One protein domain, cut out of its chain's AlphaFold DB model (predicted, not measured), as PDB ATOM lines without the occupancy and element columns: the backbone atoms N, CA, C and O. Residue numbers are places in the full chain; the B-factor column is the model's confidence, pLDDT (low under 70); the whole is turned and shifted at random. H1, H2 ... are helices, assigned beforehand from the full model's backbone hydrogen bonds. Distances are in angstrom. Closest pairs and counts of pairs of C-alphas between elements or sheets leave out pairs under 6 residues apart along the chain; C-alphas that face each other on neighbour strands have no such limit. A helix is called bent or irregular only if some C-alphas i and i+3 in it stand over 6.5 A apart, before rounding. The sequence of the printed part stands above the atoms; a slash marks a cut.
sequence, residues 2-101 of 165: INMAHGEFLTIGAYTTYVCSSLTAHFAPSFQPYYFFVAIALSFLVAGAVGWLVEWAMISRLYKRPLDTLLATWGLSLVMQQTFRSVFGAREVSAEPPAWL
ATOM      1  N   ILE A   2     460.937-204.701-229.919       65.38
ATOM      2  CA  ILE A   2     459.476-204.558-229.937       65.38
ATOM      3  C   ILE A   2     459.102-204.026-228.552       65.38
ATOM      4  O   ILE A   2     459.352-204.701-227.557       65.38
ATOM      5  N   ASN A   3     458.607-202.791-228.485       79.50
ATOM      6  CA  ASN A   3     458.243-202.135-227.234       79.50
ATOM      7  C   ASN A   3     456.722-202.187-227.050       79.50
ATOM      8  O   ASN A   3     456.000-201.459-227.728       79.50
ATOM      9  N   MET A   4     456.251-203.028-226.130       82.44
ATOM     10  CA  MET A   4     454.824-203.122-225.794       82.44
ATOM     11  C   MET A   4     454.343-201.981-224.880       82.44
ATOM     12  O   MET A   4     453.161-201.663-224.883       82.44
ATOM     13  N   ALA A   5     455.244-201.316-224.148       82.88
ATOM     14  CA  ALA A   5     454.912-200.233-223.216       82.88
ATOM     15  C   ALA A   5     454.795-198.853-223.890       82.88
ATOM     16  O   ALA A   5     454.703-197.840-223.202       82.88
ATOM     17  N   HIS A   6     454.819-198.774-225.226       83.62
ATOM     18  CA  HIS A   6     454.798-197.493-225.942       83.62
ATOM     19  C   HIS A   6     453.607-196.604-225.544       83.62
ATOM     20  O   HIS A   6     453.790-195.405-225.337       83.62
ATOM     21  N   GLY A   7     452.420-197.198-225.369       83.06
ATOM     22  CA  GLY A   7     451.225-196.477-224.924       83.06
ATOM     23  C   GLY A   7     451.377-195.857-223.533       83.06
ATOM     24  O   GLY A   7     450.943-194.730-223.321       83.06
ATOM     25  N   GLU A   8     452.076-196.527-222.615       87.44
ATOM     26  CA  GLU A   8     452.282-196.030-221.249       87.44
ATOM     27  C   GLU A   8     453.225-194.820-221.193       87.44
ATOM     28  O   GLU A   8     453.080-193.936-220.355       87.44
ATOM     29  N   PHE A   9     454.175-194.714-222.123       85.12
ATOM     30  CA  PHE A   9     454.987-193.498-222.231       85.12
ATOM     31  C   PHE A   9     454.160-192.297-222.704       85.12
ATOM     32  O   PHE A   9     454.404-191.171-222.268       85.12
ATOM     33  N   LEU A  10     453.159-192.531-223.559       84.00
ATOM     34  CA  LEU A  10     452.230-191.490-223.991       84.00
ATOM     35  C   LEU A  10     451.321-191.049-222.834       84.00
ATOM     36  O   LEU A  10     451.121-189.848-222.640       84.00
ATOM     37  N   THR A  11     450.830-191.989-222.020       84.19
ATOM     38  CA  THR A  11     449.993-191.662-220.854       84.19
ATOM     39  C   THR A  11     450.755-190.854-219.803       84.19
ATOM     40  O   THR A  11     450.176-189.935-219.231       84.19
ATOM     41  N   ILE A  12     452.062-191.075-219.606       84.50
ATOM     42  CA  ILE A  12     452.907-190.214-218.747       84.50
ATOM     43  C   ILE A  12     452.881-188.754-219.218       84.50
ATOM     44  O   ILE A  12     452.764-187.839-218.401       84.50
ATOM     45  N   GLY A  13     452.958-188.517-220.530       80.25
ATOM     46  CA  GLY A  13     452.846-187.173-221.106       80.25
ATOM     47  C   GLY A  13     451.483-186.520-220.833       80.25
ATOM     48  O   GLY A  13     451.396-185.338-220.487       80.25
ATOM     49  N   ALA A  14     450.406-187.302-220.911       77.12
ATOM     50  CA  ALA A  14     449.063-186.829-220.579       77.12
ATOM     51  C   ALA A  14     448.920-186.512-219.077       77.12
ATOM     52  O   ALA A  14     448.468-185.425-218.715       77.12
ATOM     53  N   TYR A  15     449.381-187.407-218.198       77.94
ATOM     54  CA  TYR A  15     449.309-187.211-216.749       77.94
ATOM     55  C   TYR A  15     450.188-186.062-216.260       77.94
ATOM     56  O   TYR A  15     449.784-185.325-215.368       77.94
ATOM     57  N   THR A  16     451.363-185.852-216.853       74.69
ATOM     58  CA  THR A  16     452.207-184.686-216.538       74.69
ATOM     59  C   THR A  16     451.509-183.381-216.913       74.69
ATOM     60  O   THR A  16     451.492-182.449-216.111       74.69
ATOM     61  N   THR A  17     450.841-183.342-218.069       72.88
ATOM     62  CA  THR A  17     450.008-182.200-218.480       72.88
ATOM     63  C   THR A  17     448.836-181.977-217.518       72.88
ATOM     64  O   THR A  17     448.530-180.832-217.181       72.88
ATOM     65  N   TYR A  18     448.210-183.050-217.026       71.50
ATOM     66  CA  TYR A  18     447.146-182.972-216.023       71.50
ATOM     67  C   TYR A  18     447.649-182.443-214.670       71.50
ATOM     68  O   TYR A  18     447.086-181.486-214.139       71.50
ATOM     69  N   VAL A  19     448.729-183.017-214.129       71.44
ATOM     70  CA  VAL A  19     449.313-182.615-212.837       71.44
ATOM     71  C   VAL A  19     449.672-181.145-212.854       71.44
ATOM     72  O   VAL A  19     449.328-180.404-211.940       71.44
ATOM     73  N   CYS A  20     450.334-180.704-213.912       68.00
ATOM     74  CA  CYS A  20     450.749-179.325-214.005       68.00
ATOM     75  C   CYS A  20     449.524-178.387-214.211       68.00
ATOM     76  O   CYS A  20     449.566-177.234-213.771       68.00
ATOM     77  N   SER A  21     448.405-178.883-214.773       63.62
ATOM     78  CA  SER A  21     447.152-178.127-214.937       63.62
ATOM     79  C   SER A  21     446.491-177.924-213.583       63.62
ATOM     80  O   SER A  21     446.141-176.803-213.221       63.62
ATOM     81  N   SER A  22     446.405-178.999-212.796       63.38
ATOM     82  CA  SER A  22     445.927-178.967-211.414       63.38
ATOM     83  C   SER A  22     446.810-178.076-210.531       63.38
ATOM     84  O   SER A  22     446.300-177.256-209.768       63.38
ATOM     85  N   LEU A  23     448.136-178.155-210.688       64.19
ATOM     86  CA  LEU A  23     449.083-177.341-209.927       64.19
ATOM     87  C   LEU A  23     448.945-175.847-210.252       64.19
ATOM     88  O   LEU A  23     448.969-175.018-209.346       64.19
ATOM     89  N   THR A  24     448.750-175.499-211.527       61.81
ATOM     90  CA  THR A  24     448.572-174.099-211.941       61.81
ATOM     91  C   THR A  24     447.222-173.543-211.499       61.81
ATOM     92  O   THR A  24     447.164-172.400-211.049       61.81
ATOM     93  N   ALA A  25     446.165-174.361-211.529       60.12
ATOM     94  CA  ALA A  25     444.857-173.998-210.987       60.12
ATOM     95  C   ALA A  25     444.908-173.720-209.471       60.12
ATOM     96  O   ALA A  25     444.231-172.811-208.995       60.12
ATOM     97  N   HIS A  26     445.739-174.455-208.719       59.66
ATOM     98  CA  HIS A  26     445.880-174.275-207.270       59.66
ATOM     99  C   HIS A  26     446.850-173.160-206.851       59.66
ATOM    100  O   HIS A  26     446.575-172.476-205.867       59.66
ATOM    101  N   PHE A  27     447.978-172.973-207.547       57.88
ATOM    102  CA  PHE A  27     449.044-172.062-207.102       57.88
ATOM    103  C   PHE A  27     449.107-170.718-207.847       57.88
ATOM    104  O   PHE A  27     449.624-169.759-207.275       57.88
ATOM    105  N   ALA A  28     448.614-170.604-209.089       49.66
ATOM    106  CA  ALA A  28     448.730-169.360-209.864       49.66
ATOM    107  C   ALA A  28     447.650-169.211-210.966       49.66
ATOM    108  O   ALA A  28     447.950-169.386-212.154       49.66
ATOM    109  N   PRO A  29     446.416-168.788-210.616       58.06
ATOM    110  CA  PRO A  29     445.314-168.596-211.572       58.06
ATOM    111  C   PRO A  29     445.619-167.592-212.699       58.06
ATOM    112  O   PRO A  29     445.022-167.641-213.771       58.06
ATOM    113  N   SER A  30     446.573-166.678-212.489       55.62
ATOM    114  CA  SER A  30     446.974-165.657-213.465       55.62
ATOM    115  C   SER A  30     447.815-166.191-214.635       55.62
ATOM    116  O   SER A  30     447.873-165.539-215.677       55.62
ATOM    117  N   PHE A  31     448.438-167.373-214.514       54.69
ATOM    118  CA  PHE A  31     449.295-167.973-215.555       54.69
ATOM    119  C   PHE A  31     448.610-169.069-216.387       54.69
ATOM    120  O   PHE A  31     449.232-169.660-217.273       54.69
ATOM    121  N   GLN A  32     447.310-169.278-216.180       54.81
ATOM    122  CA  GLN A  32     446.475-170.223-216.924       54.81
ATOM    123  C   GLN A  32     446.608-170.159-218.467       54.81
ATOM    124  O   GLN A  32     446.551-171.217-219.096       54.81
ATOM    125  N   PRO A  33     446.846-168.997-219.122       57.59
ATOM    126  CA  PRO A  33     447.083-168.975-220.569       57.59
ATOM    127  C   PRO A  33     448.479-169.467-221.004       57.59
ATOM    128  O   PRO A  33     448.590-170.085-222.060       57.59
ATOM    129  N   TYR A  34     449.532-169.253-220.208       59.94
ATOM    130  CA  TYR A  34     450.917-169.648-220.547       59.94
ATOM    131  C   TYR A  34     451.273-171.066-220.103       59.94
ATOM    132  O   TYR A  34     452.240-171.658-220.590       59.94
ATOM    133  N   TYR A  35     450.461-171.613-219.205       65.25
ATOM    134  CA  TYR A  35     450.600-172.945-218.660       65.25
ATOM    135  C   TYR A  35     450.777-174.029-219.734       65.25
ATOM    136  O   TYR A  35     451.618-174.909-219.595       65.25
ATOM    137  N   PHE A  36     450.052-173.921-220.848       65.94
ATOM    138  CA  PHE A  36     450.071-174.915-221.921       65.94
ATOM    139  C   PHE A  36     451.463-175.124-222.543       65.94
ATOM    140  O   PHE A  36     451.878-176.259-222.757       65.94
ATOM    141  N   PHE A  37     452.226-174.051-222.783       70.19
ATOM    142  CA  PHE A  37     453.575-174.168-223.351       70.19
ATOM    143  C   PHE A  37     454.560-174.798-222.360       70.19
ATOM    144  O   PHE A  37     455.396-175.617-222.747       70.19
ATOM    145  N   VAL A  38     454.430-174.450-221.077       72.69
ATOM    146  CA  VAL A  38     455.230-175.036-219.994       72.69
ATOM    147  C   VAL A  38     454.878-176.512-219.807       72.69
ATOM    148  O   VAL A  38     455.777-177.336-219.670       72.69
ATOM    149  N   ALA A  39     453.594-176.863-219.877       72.19
ATOM    150  CA  ALA A  39     453.107-178.234-219.786       72.19
ATOM    151  C   ALA A  39     453.634-179.108-220.927       72.19
ATOM    152  O   ALA A  39     454.093-180.222-220.688       72.19
ATOM    153  N   ILE A  40     453.638-178.590-222.161       75.94
ATOM    154  CA  ILE A  40     454.257-179.274-223.302       75.94
ATOM    155  C   ILE A  40     455.744-179.506-223.024       75.94
ATOM    156  O   ILE A  40     456.195-180.645-223.049       75.94
ATOM    157  N   ALA A  41     456.512-178.461-222.706       79.31
ATOM    158  CA  ALA A  41     457.944-178.621-222.457       79.31
ATOM    159  C   ALA A  41     458.227-179.629-221.327       79.31
ATOM    160  O   ALA A  41     459.101-180.488-221.453       79.31
ATOM    161  N   LEU A  42     457.455-179.564-220.244       80.44
ATOM    162  CA  LEU A  42     457.646-180.418-219.082       80.44
ATOM    163  C   LEU A  42     457.189-181.862-219.329       80.44
ATOM    164  O   LEU A  42     457.877-182.783-218.900       80.44
ATOM    165  N   SER A  43     456.095-182.081-220.062       81.00
ATOM    166  CA  SER A  43     455.659-183.426-220.463       81.00
ATOM    167  C   SER A  43     456.710-184.130-221.320       81.00
ATOM    168  O   SER A  43     457.029-185.288-221.050       81.00
ATOM    169  N   PHE A  44     457.335-183.424-222.271       83.88
ATOM    170  CA  PHE A  44     458.465-183.956-223.041       83.88
ATOM    171  C   PHE A  44     459.669-184.278-222.150       83.88
ATOM    172  O   PHE A  44     460.273-185.341-222.303       83.88
ATOM    173  N   LEU A  45     460.010-183.398-221.202       86.06
ATOM    174  CA  LEU A  45     461.125-183.625-220.277       86.06
ATOM    175  C   LEU A  45     460.885-184.827-219.361       86.06
ATOM    176  O   LEU A  45     461.779-185.655-219.204       86.06
ATOM    177  N   VAL A  46     459.692-184.953-218.779       84.88
ATOM    178  CA  VAL A  46     459.364-186.060-217.873       84.88
ATOM    179  C   VAL A  46     459.254-187.373-218.642       84.88
ATOM    180  O   VAL A  46     459.864-188.359-218.230       84.88
ATOM    181  N   ALA A  47     458.552-187.400-219.779       84.44
ATOM    182  CA  ALA A  47     458.480-188.596-220.618       84.44
ATOM    183  C   ALA A  47     459.878-189.025-221.096       84.44
ATOM    184  O   ALA A  47     460.213-190.210-221.039       84.44
ATOM    185  N   GLY A  48     460.724-188.066-221.488       84.44
ATOM    186  CA  GLY A  48     462.115-188.309-221.868       84.44
ATOM    187  C   GLY A  48     462.970-188.836-220.714       84.44
ATOM    188  O   GLY A  48     463.706-189.804-220.893       84.44
ATOM    189  N   ALA A  49     462.842-188.260-219.518       87.56
ATOM    190  CA  ALA A  49     463.572-188.703-218.331       87.56
ATOM    191  C   ALA A  49     463.168-190.122-217.905       87.56
ATOM    192  O   ALA A  49     464.038-190.946-217.617       87.56
ATOM    193  N   VAL A  50     461.868-190.435-217.913       86.12
ATOM    194  CA  VAL A  50     461.374-191.784-217.601       86.12
ATOM    195  C   VAL A  50     461.821-192.783-218.667       86.12
ATOM    196  O   VAL A  50     462.300-193.862-218.322       86.12
ATOM    197  N   GLY A  51     461.734-192.419-219.950       85.62
ATOM    198  CA  GLY A  51     462.241-193.240-221.051       85.62
ATOM    199  C   GLY A  51     463.734-193.538-220.912       85.62
ATOM    200  O   GLY A  51     464.141-194.696-220.996       85.62
ATOM    201  N   TRP A  52     464.544-192.522-220.605       85.88
ATOM    202  CA  TRP A  52     465.980-192.679-220.366       85.88
ATOM    203  C   TRP A  52     466.282-193.568-219.154       85.88
ATOM    204  O   TRP A  52     467.170-194.419-219.215       85.88
ATOM    205  N   LEU A  53     465.520-193.423-218.068       88.25
ATOM    206  CA  LEU A  53     465.667-194.249-216.870       88.25
ATOM    207  C   LEU A  53     465.343-195.718-217.172       88.25
ATOM    208  O   LEU A  53     466.113-196.599-216.791       88.25
ATOM    209  N   VAL A  54     464.253-195.989-217.894       85.81
ATOM    210  CA  VAL A  54     463.879-197.347-218.324       85.81
ATOM    211  C   VAL A  54     464.941-197.949-219.243       85.81
ATOM    212  O   VAL A  54     465.320-199.113-219.068       85.81
ATOM    213  N   GLU A  55     465.444-197.166-220.195       85.56
ATOM    214  CA  GLU A  55     466.503-197.589-221.110       85.56
ATOM    215  C   GLU A  55     467.757-197.994-220.329       85.56
ATOM    216  O   GLU A  55     468.273-199.106-220.476       85.56
ATOM    217  N   TRP A  56     468.206-197.130-219.419       83.94
ATOM    218  CA  TRP A  56     469.379-197.382-218.591       83.94
ATOM    219  C   TRP A  56     469.185-198.563-217.626       83.94
ATOM    220  O   TRP A  56     470.086-199.395-217.486       83.94
ATOM    221  N   ALA A  57     468.023-198.681-216.983       84.31
ATOM    222  CA  ALA A  57     467.784-199.669-215.933       84.31
ATOM    223  C   ALA A  57     467.437-201.069-216.462       84.31
ATOM    224  O   ALA A  57     467.900-202.063-215.895       84.31
ATOM    225  N   MET A  58     466.627-201.164-217.520       81.25
ATOM    226  CA  MET A  58     466.108-202.438-218.031       81.25
ATOM    227  C   MET A  58     466.647-202.775-219.416       81.25
ATOM    228  O   MET A  58     467.279-203.820-219.586       81.25
ATOM    229  N   ILE A  59     466.399-201.917-220.408       78.69
ATOM    230  CA  ILE A  59     466.598-202.279-221.821       78.69
ATOM    231  C   ILE A  59     468.086-202.506-222.113       78.69
ATOM    232  O   ILE A  59     468.447-203.533-222.701       78.69
ATOM    233  N   SER A  60     468.964-201.646-221.588       76.62
ATOM    234  CA  SER A  60     470.422-201.749-221.744       76.62
ATOM    235  C   SER A  60     470.994-203.109-221.308       76.62
ATOM    236  O   SER A  60     471.980-203.584-221.876       76.62
ATOM    237  N   ARG A  61     470.353-203.775-220.335       77.50
ATOM    238  CA  ARG A  61     470.803-205.054-219.760       77.50
ATOM    239  C   ARG A  61     470.292-206.269-220.534       77.50
ATOM    240  O   ARG A  61     470.909-207.330-220.463       77.50
ATOM    241  N   LEU A  62     469.194-206.126-221.279       77.94
ATOM    242  CA  LEU A  62     468.488-207.238-221.933       77.94
ATOM    243  C   LEU A  62     468.689-207.300-223.459       77.94
ATOM    244  O   LEU A  62     468.258-208.265-224.085       77.94
ATOM    245  N   TYR A  63     469.432-206.361-224.061       68.88
ATOM    246  CA  TYR A  63     469.673-206.285-225.517       68.88
ATOM    247  C   TYR A  63     470.125-207.589-226.195       68.88
ATOM    248  O   TYR A  63     469.868-207.787-227.381       68.88
ATOM    249  N   LYS A  64     470.826-208.472-225.475       73.69
ATOM    250  CA  LYS A  64     471.332-209.740-226.026       73.69
ATOM    251  C   LYS A  64     470.259-210.837-226.112       73.69
ATOM    252  O   LYS A  64     470.555-211.906-226.641       73.69
ATOM    253  N   ARG A  65     469.047-210.603-225.594       79.94
ATOM    254  CA  ARG A  65     467.961-211.592-225.507       79.94
ATOM    255  C   ARG A  65     466.620-210.972-225.942       79.94
ATOM    256  O   ARG A  65     465.942-210.320-225.144       79.94
ATOM    257  N   PRO A  66     466.222-211.145-227.216       74.06
ATOM    258  CA  PRO A  66     465.051-210.463-227.773       74.06
ATOM    259  C   PRO A  66     463.721-210.907-227.141       74.06
ATOM    260  O   PRO A  66     462.839-210.070-226.958       74.06
ATOM    261  N   LEU A  67     463.587-212.184-226.762       78.56
ATOM    262  CA  LEU A  67     462.396-212.700-226.070       78.56
ATOM    263  C   LEU A  67     462.265-212.120-224.652       78.56
ATOM    264  O   LEU A  67     461.192-211.661-224.271       78.56
ATOM    265  N   ASP A  68     463.372-212.047-223.912       83.62
ATOM    266  CA  ASP A  68     463.402-211.461-222.567       83.62
ATOM    267  C   ASP A  68     463.015-209.975-222.610       83.62
ATOM    268  O   ASP A  68     462.320-209.484-221.726       83.62
ATOM    269  N   THR A  69     463.401-209.260-223.674       82.94
ATOM    270  CA  THR A  69     463.058-207.839-223.853       82.94
ATOM    271  C   THR A  69     461.556-207.633-224.097       82.94
ATOM    272  O   THR A  69     460.964-206.678-223.589       82.94
ATOM    273  N   LEU A  70     460.912-208.538-224.837       84.75
ATOM    274  CA  LEU A  70     459.459-208.524-225.037       84.75
ATOM    275  C   LEU A  70     458.708-208.710-223.713       84.75
ATOM    276  O   LEU A  70     457.853-207.895-223.373       84.75
ATOM    277  N   LEU A  71     459.069-209.736-222.939       86.69
ATOM    278  CA  LEU A  71     458.457-210.004-221.633       86.69
ATOM    279  C   LEU A  71     458.708-208.864-220.640       86.69
ATOM    280  O   LEU A  71     457.805-208.469-219.906       86.69
ATOM    281  N   ALA A  72     459.912-208.292-220.657       86.12
ATOM    282  CA  ALA A  72     460.277-207.159-219.818       86.12
ATOM    283  C   ALA A  72     459.464-205.900-220.150       86.12
ATOM    284  O   ALA A  72     458.948-205.254-219.241       86.12
ATOM    285  N   THR A  73     459.310-205.553-221.434       89.31
ATOM    286  CA  THR A  73     458.508-204.379-221.839       89.31
ATOM    287  C   THR A  73     457.016-204.580-221.583       89.31
ATOM    288  O   THR A  73     456.333-203.629-221.216       89.31
ATOM    289  N   TRP A  74     456.510-205.810-221.690       89.69
ATOM    290  CA  TRP A  74     455.143-206.129-221.282       89.69
ATOM    291  C   TRP A  74     454.944-205.997-219.763       89.69
ATOM    292  O   TRP A  74     454.017-205.322-219.319       89.69
ATOM    293  N   GLY A  75     455.853-206.559-218.959       88.75
ATOM    294  CA  GLY A  75     455.819-206.425-217.499       88.75
ATOM    295  C   GLY A  75     455.931-204.969-217.039       88.75
ATOM    296  O   GLY A  75     455.187-204.541-216.160       88.75
ATOM    297  N   LEU A  76     456.792-204.179-217.688       89.31
ATOM    298  CA  LEU A  76     456.885-202.739-217.458       89.31
ATOM    299  C   LEU A  76     455.553-202.037-217.743       89.31
ATOM    300  O   LEU A  76     455.128-201.210-216.940       89.31
ATOM    301  N   SER A  77     454.886-202.390-218.847       88.56
ATOM    302  CA  SER A  77     453.570-201.844-219.181       88.56
ATOM    303  C   SER A  77     452.566-202.100-218.056       88.56
ATOM    304  O   SER A  77     451.879-201.176-217.633       88.56
ATOM    305  N   LEU A  78     452.517-203.320-217.509       89.56
ATOM    306  CA  LEU A  78     451.611-203.660-216.405       89.56
ATOM    307  C   LEU A  78     451.918-202.873-215.126       89.56
ATOM    308  O   LEU A  78     450.999-202.368-214.477       89.56
ATOM    309  N   VAL A  79     453.201-202.745-214.773       89.31
ATOM    310  CA  VAL A  79     453.630-201.965-213.602       89.31
ATOM    311  C   VAL A  79     453.258-200.494-213.776       89.31
ATOM    312  O   VAL A  79     452.729-199.892-212.841       89.31
ATOM    313  N   MET A  80     453.471-199.920-214.961       86.25
ATOM    314  CA  MET A  80     453.093-198.536-215.249       86.25
ATOM    315  C   MET A  80     451.585-198.325-215.159       86.25
ATOM    316  O   MET A  80     451.150-197.445-214.418       86.25
ATOM    317  N   GLN A  81     450.785-199.187-215.787       86.56
ATOM    318  CA  GLN A  81     449.326-199.105-215.686       86.56
ATOM    319  C   GLN A  81     448.840-199.180-214.239       86.56
ATOM    320  O   GLN A  81     447.942-198.434-213.840       86.56
ATOM    321  N   GLN A  82     449.422-200.078-213.440       87.38
ATOM    322  CA  GLN A  82     449.063-200.204-212.031       87.38
ATOM    323  C   GLN A  82     449.493-198.978-211.221       87.38
ATOM    324  O   GLN A  82     448.747-198.523-210.356       87.38
ATOM    325  N   THR A  83     450.657-198.412-211.536       86.00
ATOM    326  CA  THR A  83     451.147-197.178-210.914       86.00
ATOM    327  C   THR A  83     450.208-196.013-211.222       86.00
ATOM    328  O   THR A  83     449.794-195.313-210.301       86.00
ATOM    329  N   PHE A  84     449.784-195.841-212.479       82.50
ATOM    330  CA  PHE A  84     448.830-194.790-212.850       82.50
ATOM    331  C   PHE A  84     447.491-194.962-212.143       82.50
ATOM    332  O   PHE A  84     446.994-194.004-211.555       82.50
ATOM    333  N   ARG A  85     446.954-196.189-212.104       80.31
ATOM    334  CA  ARG A  85     445.722-196.490-211.361       80.31
ATOM    335  C   ARG A  85     445.841-196.179-209.871       80.31
ATOM    336  O   ARG A  85     444.883-195.685-209.285       80.31
ATOM    337  N   SER A  86     446.991-196.459-209.260       82.38
ATOM    338  CA  SER A  86     447.208-196.205-207.834       82.38
ATOM    339  C   SER A  86     447.380-194.721-207.506       82.38
ATOM    340  O   SER A  86     447.015-194.315-206.407       82.38
ATOM    341  N   VAL A  87     447.963-193.928-208.410       78.81
ATOM    342  CA  VAL A  87     448.260-192.505-208.171       78.81
ATOM    343  C   VAL A  87     447.091-191.602-208.572       78.81
ATOM    344  O   VAL A  87     446.728-190.707-207.816       78.81
ATOM    345  N   PHE A  88     446.492-191.832-209.742       69.62
ATOM    346  CA  PHE A  88     445.462-190.959-210.324       69.62
ATOM    347  C   PHE A  88     444.037-191.513-210.188       69.62
ATOM    348  O   PHE A  88     443.068-190.797-210.437       69.62
ATOM    349  N   GLY A  89     443.890-192.765-209.748       64.25
ATOM    350  CA  GLY A  89     442.611-193.466-209.694       64.25
ATOM    351  C   GLY A  89     442.254-194.153-211.018       64.25
ATOM    352  O   GLY A  89     442.957-194.057-212.018       64.25
ATOM    353  N   ALA A  90     441.146-194.899-211.023       54.91
ATOM    354  CA  ALA A  90     440.707-195.690-212.180       54.91
ATOM    355  C   ALA A  90     439.981-194.879-213.273       54.91
ATOM    356  O   ALA A  90     439.647-195.435-214.317       54.91
ATOM    357  N   ARG A  91     439.697-193.592-213.034       50.91
ATOM    358  CA  ARG A  91     439.066-192.712-214.024       50.91
ATOM    359  C   ARG A  91     440.138-192.042-214.869       50.91
ATOM    360  O   ARG A  91     441.094-191.504-214.325       50.91
ATOM    361  N   GLU A  92     439.935-192.045-216.183       53.50
ATOM    362  CA  GLU A  92     440.713-191.226-217.107       53.50
ATOM    363  C   GLU A  92     440.579-189.765-216.686       53.50
ATOM    364  O   GLU A  92     439.493-189.182-216.732       53.50
ATOM    365  N   VAL A  93     441.677-189.195-216.196       52.62
ATOM    366  CA  VAL A  93     441.698-187.797-215.797       52.62
ATOM    367  C   VAL A  93     442.184-186.979-216.979       52.62
ATOM    368  O   VAL A  93     443.369-186.961-217.307       52.62
ATOM    369  N   SER A  94     441.243-186.329-217.652       52.97
ATOM    370  CA  SER A  94     441.541-185.427-218.757       52.97
ATOM    371  C   SER A  94     441.995-184.080-218.206       52.97
ATOM    372  O   SER A  94     441.331-183.495-217.353       52.97
ATOM    373  N   ALA A  95     443.124-183.569-218.700       53.22
ATOM    374  CA  ALA A  95     443.508-182.184-218.456       53.22
ATOM    375  C   ALA A  95     442.427-181.260-219.034       53.22
ATOM    376  O   ALA A  95     442.121-181.348-220.226       53.22
ATOM    377  N   GLU A  96     441.842-180.393-218.206       54.75
ATOM    378  CA  GLU A  96     440.907-179.381-218.694       54.75
ATOM    379  C   GLU A  96     441.671-178.395-219.590       54.75
ATOM    380  O   GLU A  96     442.612-177.740-219.128       54.75
ATOM    381  N   PRO A  97     441.328-178.297-220.887       55.47
ATOM    382  CA  PRO A  97     441.997-177.364-221.775       55.47
ATOM    383  C   PRO A  97     441.709-175.929-221.313       55.47
ATOM    384  O   PRO A  97     440.600-175.634-220.878       55.47
ATOM    385  N   PRO A  98     442.673-175.002-221.405       56.59
ATOM    386  CA  PRO A  98     442.479-173.636-220.933       56.59
ATOM    387  C   PRO A  98     441.379-172.909-221.728       56.59
ATOM    388  O   PRO A  98     441.129-173.210-222.894       56.59
ATOM    389  N   ALA A  99     440.740-171.910-221.108       57.38
ATOM    390  CA  ALA A  99     439.525-171.248-221.610       57.38
ATOM    391  C   ALA A  99     439.624-170.649-223.033       57.38
ATOM    392  O   ALA A  99     438.606-170.424-223.672       57.38
ATOM    393  N   TRP A 100     440.829-170.421-223.568       59.16
ATOM    394  CA  TRP A 100     441.047-169.947-224.943       59.16
ATOM    395  C   TRP A 100     440.974-171.059-226.010       59.16
ATOM    396  O   TRP A 100     440.705-170.771-227.181       59.16
ATOM    397  N   LEU A 101     441.180-172.321-225.607       56.06
ATOM    398  CA  LEU A 101     440.920-173.529-226.401       56.06
ATOM    399  C   LEU A 101     439.469-174.011-226.273       56.06
ATOM    400  O   LEU A 101     439.014-174.787-227.116       56.06
TER     401      LEU A 101
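AT A GLANCE: This is residues 2 to 101 of the 165 residues of the protein "Urea ABC transporter permease subunit UrtB" of Pseudomonas sp. K5002 (UniProt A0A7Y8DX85). Three long helices make a loose up-and-down bundle: H1 and H2 pack side by side as a long helical hairpin, and H3 folds back from the end of H2, the two meeting near their tight link and opening out from there as a V. H1 begins between H2 and H3, and past the end of H3 a tail without a named element, residues 89 to 101, runs on along the long axis toward the end of the bundle where H1 ends. At the far end of the hairpin, residues 26 to 31 stick out. The printed part has 100 residues, with three named helices in the order H1, H2, H3 and no named strand, and its class is all helix. The whole is loose, with a radius of gyration of the C-alphas of 16.0 A and spans of 52 by 26 by 21 A.

IN THESE COORDINATES: Start at Ile 2 and go on to C-alpha 6 at (454.798, -197.493, -225.942), where H1 begins; it takes residues 6 to 27 and is 32.2 A long from first to last C-alpha. A short link of 7 residues leads to C-alpha 35 at (450.600, -172.945, -218.660). From there H2 runs over residues 35 to 62, 38.8 A, with a kink of 40 degrees near residue 56; it is irregular, but only just, with C-alphas 57 and 60 being 6.7 A apart. After a tight link of 3 residues comes H3, residues 66 to 88, 32.7 A long, ending at C-alpha 88 at (445.462, -190.959, -210.324).

HOW THE PARTS SIT: Look first at Gly 13 and Ser 43, the closest C-alphas of H1 and H2, 4.7 A apart. These two helices touch with 24 pairs of C-alphas within 8 A and form a hairpin, opposite ways at a steep tilt of 38 degrees. H2 and H3 are a hairpin too, opposite ways at a steep tilt of 39 degrees. They touch through residues 58 to 62 of H2 and 68 to 72 of H3 alone, and their closest C-alphas, of Leu 62 and Thr 69, are 5.8 A apart. H1 and H3 only just touch, with 3 pairs of C-alphas within 8 A, between residue 8 of H1 and residues 77 to 81 of H3; the C-alphas of Glu 8 and Ser 77, the closest, are 6.3 A apart. H1 and H3 run the same way at a shallow tilt of 23 degrees. In H1 and H3 every O i to N i+4 pair is within hydrogen-bond range, and in H2 22 of 24 are.

THE WHOLE: The C-alphas of Ser 30 and Arg 65, the two farthest apart, are 51.9 A from each other. The printed part has no cut, and neither link between helices is long. The mean pLDDT of the printed part is 74.5; look for values under 70 at residue 2, residues 20 to 36, residue 63 and residues 88 to 101.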